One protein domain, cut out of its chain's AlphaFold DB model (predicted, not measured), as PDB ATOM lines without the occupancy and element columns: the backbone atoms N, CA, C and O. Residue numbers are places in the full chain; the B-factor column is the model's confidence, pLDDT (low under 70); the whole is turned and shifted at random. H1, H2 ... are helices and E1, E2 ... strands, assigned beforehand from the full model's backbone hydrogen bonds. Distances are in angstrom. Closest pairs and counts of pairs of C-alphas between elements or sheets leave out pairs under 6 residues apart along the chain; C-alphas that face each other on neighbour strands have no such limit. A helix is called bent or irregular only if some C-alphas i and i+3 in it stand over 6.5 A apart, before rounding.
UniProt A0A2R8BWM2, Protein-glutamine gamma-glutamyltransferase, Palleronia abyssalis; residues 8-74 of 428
ATOM      1  N   ARG A   8     181.079 299.197 160.635       96.25
ATOM      2  CA  ARG A   8     181.330 300.642 160.711       96.25
ATOM      3  C   ARG A   8     182.006 301.143 159.441       96.25
ATOM      4  O   ARG A   8     182.958 300.539 158.957       96.25
ATOM      5  N   VAL A   9     181.542 302.275 158.925       96.00
ATOM      6  CA  VAL A   9     182.091 302.911 157.720       96.00
ATOM      7  C   VAL A   9     182.275 304.397 157.995       96.00
ATOM      8  O   VAL A   9     181.345 305.057 158.453       96.00
ATOM      9  N   ALA A  10     183.478 304.922 157.750       95.06
ATOM     10  CA  ALA A  10     183.839 306.316 158.030       95.06
ATOM     11  C   ALA A  10     183.512 306.745 159.477       95.06
ATOM     12  O   ALA A  10     182.954 307.810 159.730       95.06
ATOM     13  N   GLY A  11     183.811 305.868 160.443       92.38
ATOM     14  CA  GLY A  11     183.573 306.087 161.877       92.38
ATOM     15  C   GLY A  11     182.121 305.903 162.340       92.38
ATOM     16  O   GLY A  11     181.879 305.784 163.547       92.38
ATOM     17  N   ARG A  12     181.161 305.809 161.412       93.38
ATOM     18  CA  ARG A  12     179.731 305.632 161.692       93.38
ATOM     19  C   ARG A  12     179.368 304.152 161.812       93.38
ATOM     20  O   ARG A  12     179.741 303.360 160.954       93.38
ATOM     21  N   SER A  13     178.605 303.784 162.843       94.00
ATOM     22  CA  SER A  13     178.006 302.445 162.954       94.00
ATOM     23  C   SER A  13     176.796 302.299 162.031       94.00
ATOM     24  O   SER A  13     175.971 303.211 161.943       94.00
ATOM     25  N   ILE A  14     176.715 301.168 161.330       94.88
ATOM     26  CA  ILE A  14     175.738 300.924 160.265       94.88
ATOM     27  C   ILE A  14     174.645 299.980 160.772       94.88
ATOM     28  O   ILE A  14     174.858 298.775 160.909       94.88
ATOM     29  N   GLY A  15     173.466 300.540 161.048       90.81
ATOM     30  CA  GLY A  15     172.286 299.809 161.519       90.81
ATOM     31  C   GLY A  15     171.275 299.495 160.411       90.81
ATOM     32  O   GLY A  15     171.556 299.657 159.229       90.81
ATOM     33  N   ASN A  16     170.071 299.071 160.805       88.44
ATOM     34  CA  ASN A  16     168.945 298.800 159.896       88.44
ATOM     35  C   ASN A  16     168.033 300.027 159.680       88.44
ATOM     36  O   ASN A  16     166.852 299.880 159.366       88.44
ATOM     37  N   ASP A  17     168.542 301.237 159.907       92.44
ATOM     38  CA  ASP A  17     167.787 302.478 159.737       92.44
ATOM     39  C   ASP A  17     167.830 302.999 158.281       92.44
ATOM     40  O   ASP A  17     168.768 302.685 157.540       92.44
ATOM     41  N   PRO A  18     166.834 303.802 157.849       93.44
ATOM     42  CA  PRO A  18     166.770 304.322 156.481       93.44
ATOM     43  C   PRO A  18     168.008 305.115 156.047       93.44
ATOM     44  O   PRO A  18     168.433 304.995 154.903       93.44
ATOM     45  N   ASP A  19     168.618 305.881 156.951       94.44
ATOM     46  CA  ASP A  19     169.781 306.712 156.630       94.44
ATOM     47  C   ASP A  19     171.037 305.851 156.404       94.44
ATOM     48  O   ASP A  19     171.742 306.018 155.406       94.44
ATOM     49  N   SER A  20     171.268 304.842 157.253       95.62
ATOM     50  CA  SER A  20     172.282 303.804 157.005       95.62
ATOM     51  C   SER A  20     172.040 303.085 155.675       95.62
ATOM     52  O   SER A  20     172.996 302.791 154.948       95.62
ATOM     53  N   PHE A  21     170.775 302.827 155.323       95.69
ATOM     54  CA  PHE A  21     170.455 302.207 154.045       95.69
ATOM     55  C   PHE A  21     170.821 303.091 152.854       95.69
ATOM     56  O   PHE A  21     171.540 302.646 151.959       95.69
ATOM     57  N   GLU A  22     170.358 304.339 152.846       93.88
ATOM     58  CA  GLU A  22     170.550 305.261 151.728       93.88
ATOM     59  C   GLU A  22     172.022 305.613 151.495       93.88
ATOM     60  O   GLU A  22     172.448 305.713 150.336       93.88
ATOM     61  N   THR A  23     172.786 305.788 152.578       94.50
ATOM     62  CA  THR A  23     174.168 306.292 152.529       94.50
ATOM     63  C   THR A  23     175.224 305.193 152.441       94.50
ATOM     64  O   THR A  23     176.289 305.435 151.872       94.50
ATOM     65  N   VAL A  24     174.952 303.993 152.973       96.62
ATOM     66  CA  VAL A  24     175.960 302.925 153.087       96.62
ATOM     67  C   VAL A  24     175.473 301.575 152.567       96.62
ATOM     68  O   VAL A  24     176.127 301.006 151.700       96.62
ATOM     69  N   ILE A  25     174.338 301.039 153.026       97.12
ATOM     70  CA  ILE A  25     173.946 299.663 152.650       97.12
ATOM     71  C   ILE A  25     173.640 299.573 151.157       97.12
ATOM     72  O   ILE A  25     174.179 298.701 150.482       97.12
ATOM     73  N   ARG A  26     172.832 300.486 150.609       97.12
ATOM     74  CA  ARG A  26     172.486 300.516 149.183       97.12
ATOM     75  C   ARG A  26     173.721 300.475 148.266       97.12
ATOM     76  O   ARG A  26     173.770 299.585 147.416       97.12
ATOM     77  N   PRO A  27     174.727 301.362 148.411       97.44
ATOM     78  CA  PRO A  27     175.934 301.298 147.584       97.44
ATOM     79  C   PRO A  27     176.834 300.081 147.856       97.44
ATOM     80  O   PRO A  27     177.725 299.823 147.047       97.44
ATOM     81  N   LEU A  28     176.646 299.346 148.959       97.69
ATOM     82  CA  LEU A  28     177.374 298.100 149.234       97.69
ATOM     83  C   LEU A  28     176.690 296.862 148.645       97.69
ATOM     84  O   LEU A  28     177.385 295.950 148.198       97.69
ATOM     85  N   VAL A  29     175.352 296.825 148.630       97.31
ATOM     86  CA  VAL A  29     174.567 295.672 148.148       97.31
ATOM     87  C   VAL A  29     174.285 295.698 146.647       97.31
ATOM     88  O   VAL A  29     173.856 294.694 146.085       97.31
ATOM     89  N   VAL A  30     174.548 296.824 145.988       96.94
ATOM     90  CA  VAL A  30     174.523 296.960 144.528       96.94
ATOM     91  C   VAL A  30     175.959 297.084 144.036       96.94
ATOM     92  O   VAL A  30     176.724 297.891 144.566       96.94
ATOM     93  N   SER A  31     176.336 296.304 143.025       93.81
ATOM     94  CA  SER A  31     177.687 296.372 142.467       93.81
ATOM     95  C   SER A  31     177.994 297.762 141.875       93.81
ATOM     96  O   SER A  31     177.094 298.365 141.279       93.81
ATOM     97  N   PRO A  32     179.228 298.290 142.025       93.19
ATOM     98  CA  PRO A  32     179.580 299.654 141.610       93.19
ATOM     99  C   PRO A  32     179.226 300.014 140.162       93.19
ATOM    100  O   PRO A  32     178.791 301.131 139.886       93.19
ATOM    101  N   GLU A  33     179.345 299.065 139.237       94.12
ATOM    102  CA  GLU A  33     179.022 299.241 137.819       94.12
ATOM    103  C   GLU A  33     177.535 299.526 137.551       94.12
ATOM    104  O   GLU A  33     177.202 300.079 136.507       94.12
ATOM    105  N   LYS A  34     176.649 299.209 138.506       95.62
ATOM    106  CA  LYS A  34     175.198 299.446 138.420       95.62
ATOM    107  C   LYS A  34     174.738 300.705 139.160       95.62
ATOM    108  O   LYS A  34     173.545 300.995 139.194       95.62
ATOM    109  N   HIS A  35     175.641 301.482 139.768       95.06
ATOM    110  CA  HIS A  35     175.250 302.699 140.507       95.06
ATOM    111  C   HIS A  35     174.707 303.809 139.598       95.06
ATOM    112  O   HIS A  35     174.014 304.704 140.077       95.06
ATOM    113  N   GLY A  36     174.988 303.742 138.292       94.62
ATOM    114  CA  GLY A  36     174.421 304.644 137.286       94.62
ATOM    115  C   GLY A  36     172.993 304.296 136.846       94.62
ATOM    116  O   GLY A  36     172.373 305.095 136.143       94.62
ATOM    117  N   ASP A  37     172.458 303.138 137.243       95.06
ATOM    118  CA  ASP A  37     171.130 302.699 136.820       95.06
ATOM    119  C   ASP A  37     170.032 303.555 137.467       95.06
ATOM    120  O   ASP A  37     170.063 303.849 138.662       95.06
ATOM    121  N   LEU A  38     168.986 303.896 136.702       91.19
ATOM    122  CA  LEU A  38     167.860 304.714 137.187       91.19
ATOM    123  C   LEU A  38     167.183 304.130 138.440       91.19
ATOM    124  O   LEU A  38     166.664 304.875 139.272       91.19
ATOM    125  N   GLY A  39     167.190 302.802 138.580       92.12
ATOM    126  CA  GLY A  39     166.626 302.104 139.735       92.12
ATOM    127  C   GLY A  39     167.484 302.175 141.001       92.12
ATOM    128  O   GLY A  39     166.984 301.874 142.080       92.12
ATOM    129  N   PHE A  40     168.759 302.571 140.908       95.00
ATOM    130  CA  PHE A  40     169.647 302.639 142.068       95.00
ATOM    131  C   PHE A  40     169.198 303.737 143.037       95.00
ATOM    132  O   PHE A  40     168.975 303.481 144.220       95.00
ATOM    133  N   ALA A  41     168.982 304.954 142.533       92.88
ATOM    134  CA  ALA A  41     168.598 306.099 143.360       92.88
ATOM    135  C   ALA A  41     167.229 305.927 144.046       92.88
ATOM    136  O   ALA A  41     166.994 306.528 145.094       92.88
ATOM    137  N   THR A  42     166.343 305.103 143.478       93.56
ATOM    138  CA  THR A  42     164.967 304.885 143.951       93.56
ATOM    139  C   THR A  42     164.775 303.589 144.738       93.56
ATOM    140  O   THR A  42     163.677 303.353 145.244       93.56
ATOM    141  N   LEU A  43     165.821 302.765 144.869       93.38
ATOM    142  CA  LEU A  43     165.781 301.519 145.629       93.38
ATOM    143  C   LEU A  43     165.443 301.789 147.101       93.38
ATOM    144  O   LEU A  43     166.085 302.636 147.726       93.38
ATOM    145  N   LYS A  44     164.489 301.037 147.667       92.06
ATOM    146  CA  LYS A  44     164.106 301.141 149.084       92.06
ATOM    147  C   LYS A  44     164.562 299.935 149.916       92.06
ATOM    148  O   LYS A  44     164.753 298.847 149.363       92.06
ATOM    149  N   PRO A  45     164.695 300.088 151.250       89.38
ATOM    150  CA  PRO A  45     165.013 298.974 152.138       89.38
ATOM    151  C   PRO A  45     163.998 297.831 152.009       89.38
ATOM    152  O   PRO A  45     162.791 298.058 152.073       89.38
ATOM    153  N   GLY A  46     164.484 296.598 151.859       83.75
ATOM    154  CA  GLY A  46     163.654 295.386 151.837       83.75
ATOM    155  C   GLY A  46     162.871 295.131 150.542       83.75
ATOM    156  O   GLY A  46     162.232 294.087 150.431       83.75
ATOM    157  N   GLU A  47     162.923 296.028 149.554       86.88
ATOM    158  CA  GLU A  47     162.319 295.778 148.243       86.88
ATOM    159  C   GLU A  47     163.159 294.770 147.445       86.88
ATOM    160  O   GLU A  47     164.374 294.915 147.296       86.88
ATOM    161  N   ALA A  48     162.500 293.743 146.902       84.31
ATOM    162  CA  ALA A  48     163.136 292.831 145.964       84.31
ATOM    163  C   ALA A  48     163.471 293.595 144.676       84.31
ATOM    164  O   ALA A  48     162.582 294.111 143.999       84.31
ATOM    165  N   SER A  49     164.756 293.667 144.338       92.69
ATOM    166  CA  SER A  49     165.240 294.385 143.163       92.69
ATOM    167  C   SER A  49     166.317 293.577 142.447       92.69
ATOM    168  O   SER A  49     167.209 293.052 143.113       92.69
ATOM    169  N   PRO A  50     166.303 293.521 141.102       92.44
ATOM    170  CA  PRO A  50     167.360 292.871 140.323       92.44
ATOM    171  C   PRO A  50     168.716 293.597 140.411       92.44
ATOM    172  O   PRO A  50     169.730 293.070 139.951       92.44
ATOM    173  N   LEU A  51     168.748 294.813 140.972       94.69
ATOM    174  CA  LEU A  51     169.990 295.547 141.223       94.69
ATOM    175  C   LEU A  51     170.726 295.038 142.464       94.69
ATOM    176  O   LEU A  51     171.951 295.135 142.515       94.69
ATOM    177  N   VAL A  52     169.990 294.517 143.450       95.94
ATOM    178  CA  VAL A  52     170.575 293.996 144.686       95.94
ATOM    179  C   VAL A  52     171.222 292.656 144.384       95.94
ATOM    180  O   VAL A  52     170.554 291.713 143.965       95.94
ATOM    181  N   ASP A  53     172.524 292.570 144.625       96.25
ATOM    182  CA  ASP A  53     173.250 291.311 144.597       96.25
ATOM    183  C   ASP A  53     172.972 290.558 145.913       96.25
ATOM    184  O   ASP A  53     173.333 291.050 146.993       96.25
ATOM    185  N   PRO A  54     172.338 289.368 145.863       95.81
ATOM    186  CA  PRO A  54     172.029 288.603 147.065       95.81
ATOM    187  C   PRO A  54     173.267 288.261 147.897       95.81
ATOM    188  O   PRO A  54     173.182 288.215 149.124       95.81
ATOM    189  N   MET A  55     174.421 288.044 147.261       97.75
ATOM    190  CA  MET A  55     175.660 287.722 147.959       97.75
ATOM    191  C   MET A  55     176.230 288.946 148.677       97.75
ATOM    192  O   MET A  55     176.601 288.854 149.848       97.75
ATOM    193  N   ARG A  56     176.229 290.118 148.025       98.00
ATOM    194  CA  ARG A  56     176.624 291.378 148.684       98.00
ATOM    195  C   ARG A  56     175.740 291.663 149.897       98.00
ATOM    196  O   ARG A  56     176.253 292.030 150.952       98.00
ATOM    197  N   LEU A  57     174.429 291.443 149.772       97.19
ATOM    198  CA  LEU A  57     173.487 291.590 150.885       97.19
ATOM    199  C   LEU A  57     173.832 290.660 152.056       97.19
ATOM    200  O   LEU A  57     173.890 291.123 153.194       97.19
ATOM    201  N   GLN A  58     174.109 289.379 151.787       97.94
ATOM    202  CA  GLN A  58     174.512 288.430 152.830       97.94
ATOM    203  C   GLN A  58     175.819 288.838 153.522       97.94
ATOM    204  O   GLN A  58     175.917 288.727 154.745       97.94
ATOM    205  N   ILE A  59     176.803 289.344 152.770       98.50
ATOM    206  CA  ILE A  59     178.058 289.859 153.337       98.50
ATOM    207  C   ILE A  59     177.788 291.039 154.272       98.50
ATOM    208  O   ILE A  59     178.233 291.013 155.420       98.50
ATOM    209  N   VAL A  60     177.019 292.038 153.825       97.69
ATOM    210  CA  VAL A  60     176.698 293.219 154.643       97.69
ATOM    211  C   VAL A  60     175.943 292.822 155.911       97.69
ATOM    212  O   VAL A  60     176.325 293.243 156.999       97.69
ATOM    213  N   GLN A  61     174.930 291.958 155.804       96.50
ATOM    214  CA  GLN A  61     174.162 291.486 156.960       96.50
ATOM    215  C   GLN A  61     175.032 290.719 157.964       96.50
ATOM    216  O   GLN A  61     174.913 290.930 159.173       96.50
ATOM    217  N   ALA A  62     175.937 289.859 157.484       96.94
ATOM    218  CA  ALA A  62     176.869 289.142 158.349       96.94
ATOM    219  C   ALA A  62     177.852 290.098 159.046       96.94
ATOM    220  O   ALA A  62     178.108 289.942 160.238       96.94
ATOM    221  N   MET A  63     178.350 291.122 158.340       97.12
ATOM    222  CA  MET A  63     179.207 292.156 158.931       97.12
ATOM    223  C   MET A  63     178.466 293.000 159.977       97.12
ATOM    224  O   MET A  63     179.034 293.325 161.014       97.12
ATOM    225  N   GLN A  64     177.195 293.335 159.740       95.69
ATOM    226  CA  GLN A  64     176.353 294.047 160.709       95.69
ATOM    227  C   GLN A  64     176.077 293.220 161.970       95.69
ATOM    228  O   GLN A  64     175.970 293.792 163.050       95.69
ATOM    229  N   GLY A  65     175.966 291.894 161.838       94.50
ATOM    230  CA  GLY A  65     175.733 290.978 162.956       94.50
ATOM    231  C   GLY A  65     176.993 290.511 163.693       94.50
ATOM    232  O   GLY A  65     176.869 289.785 164.680       94.50
ATOM    233  N   ALA A  66     178.192 290.863 163.217       94.06
ATOM    234  CA  ALA A  66     179.449 290.479 163.853       94.06
ATOM    235  C   ALA A  66     179.536 291.048 165.277       94.06
ATOM    236  O   ALA A  66     179.185 292.203 165.495       94.06
ATOM    237  N   LYS A  67     180.024 290.261 166.248       91.75
ATOM    238  CA  LYS A  67     180.159 290.754 167.631       91.75
ATOM    239  C   LYS A  67     181.315 291.735 167.779       91.75
ATOM    240  O   LYS A  67     181.301 292.542 168.699       91.75
ATOM    241  N   THR A  68     182.310 291.625 166.901       88.12
ATOM    242  CA  THR A  68     183.460 292.527 166.826       88.12
ATOM    243  C   THR A  68     183.248 293.567 165.739       88.12
ATOM    244  O   THR A  68     182.727 293.258 164.662       88.12
ATOM    245  N   ALA A  69     183.676 294.803 166.001       90.44
ATOM    246  CA  ALA A  69     183.603 295.863 165.006       90.44
ATOM    247  C   ALA A  69     184.385 295.504 163.726       90.44
ATOM    248  O   ALA A  69     185.544 295.081 163.767       90.44
ATOM    249  N   ILE A  70     183.735 295.696 162.576       94.31
ATOM    250  CA  ILE A  70     184.352 295.607 161.250       94.31
ATOM    251  C   ILE A  70     184.371 297.017 160.689       94.31
ATOM    252  O   ILE A  70     183.334 297.542 160.284       94.31
ATOM    253  N   GLU A  71     185.540 297.644 160.736       94.81
ATOM    254  CA  GLU A  71     185.682 299.070 160.475       94.81
ATOM    255  C   GLU A  71     186.363 299.332 159.135       94.81
ATOM    256  O   GLU A  71     187.441 298.814 158.854       94.81
ATOM    257  N   PHE A  72     185.748 300.200 158.337       96.06
ATOM    258  CA  PHE A  72     186.312 300.718 157.099       96.06
ATOM    259  C   PHE A  72     186.461 302.234 157.194       96.06
ATOM    260  O   PHE A  72     185.542 302.936 157.633       96.06
ATOM    261  N   ALA A  73     187.608 302.754 156.753       96.00
ATOM    262  CA  ALA A  73     187.863 304.192 156.755       96.00
ATOM    263  C   ALA A  73     186.917 304.931 155.798       96.00
ATOM    264  O   ALA A  73     186.450 306.026 156.110       96.00
ATOM    265  N   THR A  74     186.584 304.316 154.661       96.75
ATOM    266  CA  THR A  74     185.676 304.882 153.661       96.75
ATOM    267  C   THR A  74     184.684 303.848 153.125       96.75
ATOM    268  O   THR A  74     184.880 302.638 153.243       96.75
TER     269      THR A  74
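What this domain is: This is residues 8 to 74 of the 428 residues of the protein "Protein-glutamine gamma-glutamyltransferase" of Palleronia abyssalis (UniProt A0A2R8BWM2). Two helices, H1 and H3, make a small core, H1 packing steeply on H3 with its residues 25 to 29; the short helix H2 lies towards one end of the long axis and the short strand E1 towards the other. The 67 printed residues hold H1, H2, H3 and E1 in that order, mostly helix, with under half of the residues in named elements. The whole is compact, radius of gyration of the C-alphas 11.7 A, yet elongated, spanning 34 by 21 by 19 A.

Where its parts are: Find C-alpha 18 at (166.770, 304.322, 156.481); from there H1 runs 14.3 A to residue 29, irregular, but only just: C-alphas 23 and 26 are 6.9 A apart. H2 is residues 38 to 42, 7.4 A. H3, residues 54 to 64, runs 15.3 A. E1, residues 70 to 72, 6.9 A, ends at (186.312, 300.718, 157.099) and pairs with no named strand.

How they stand to each other: H1 touches H3 with residues 25 to 29 alone, closest at the C-alphas of Val 29 and Arg 56, 4.8 A, a steep tilt of 53 degrees, opposite ways. H2 is close to H1 but not clearly touching: the C-alphas of Arg 26 and Phe 40, their closest, are 7.9 A apart. H2 and H3 are apart. The closest C-alphas of H3 and E1, Met 63 and Ile 70, are 6.6 A apart. Every O i to N i+4 pair is within hydrogen-bond range in H3, 6 of 8 in H1 and 0 of 1 in H2, where O i to N i+3 gives 0 of 2.

The domain as a whole: The C-alphas farthest apart, Leu 38 and Lys 67, stand at 35.7 A. The printed part has no cut; the link from H2 to H3 is long, and no printed residue is under 70 in pLDDT.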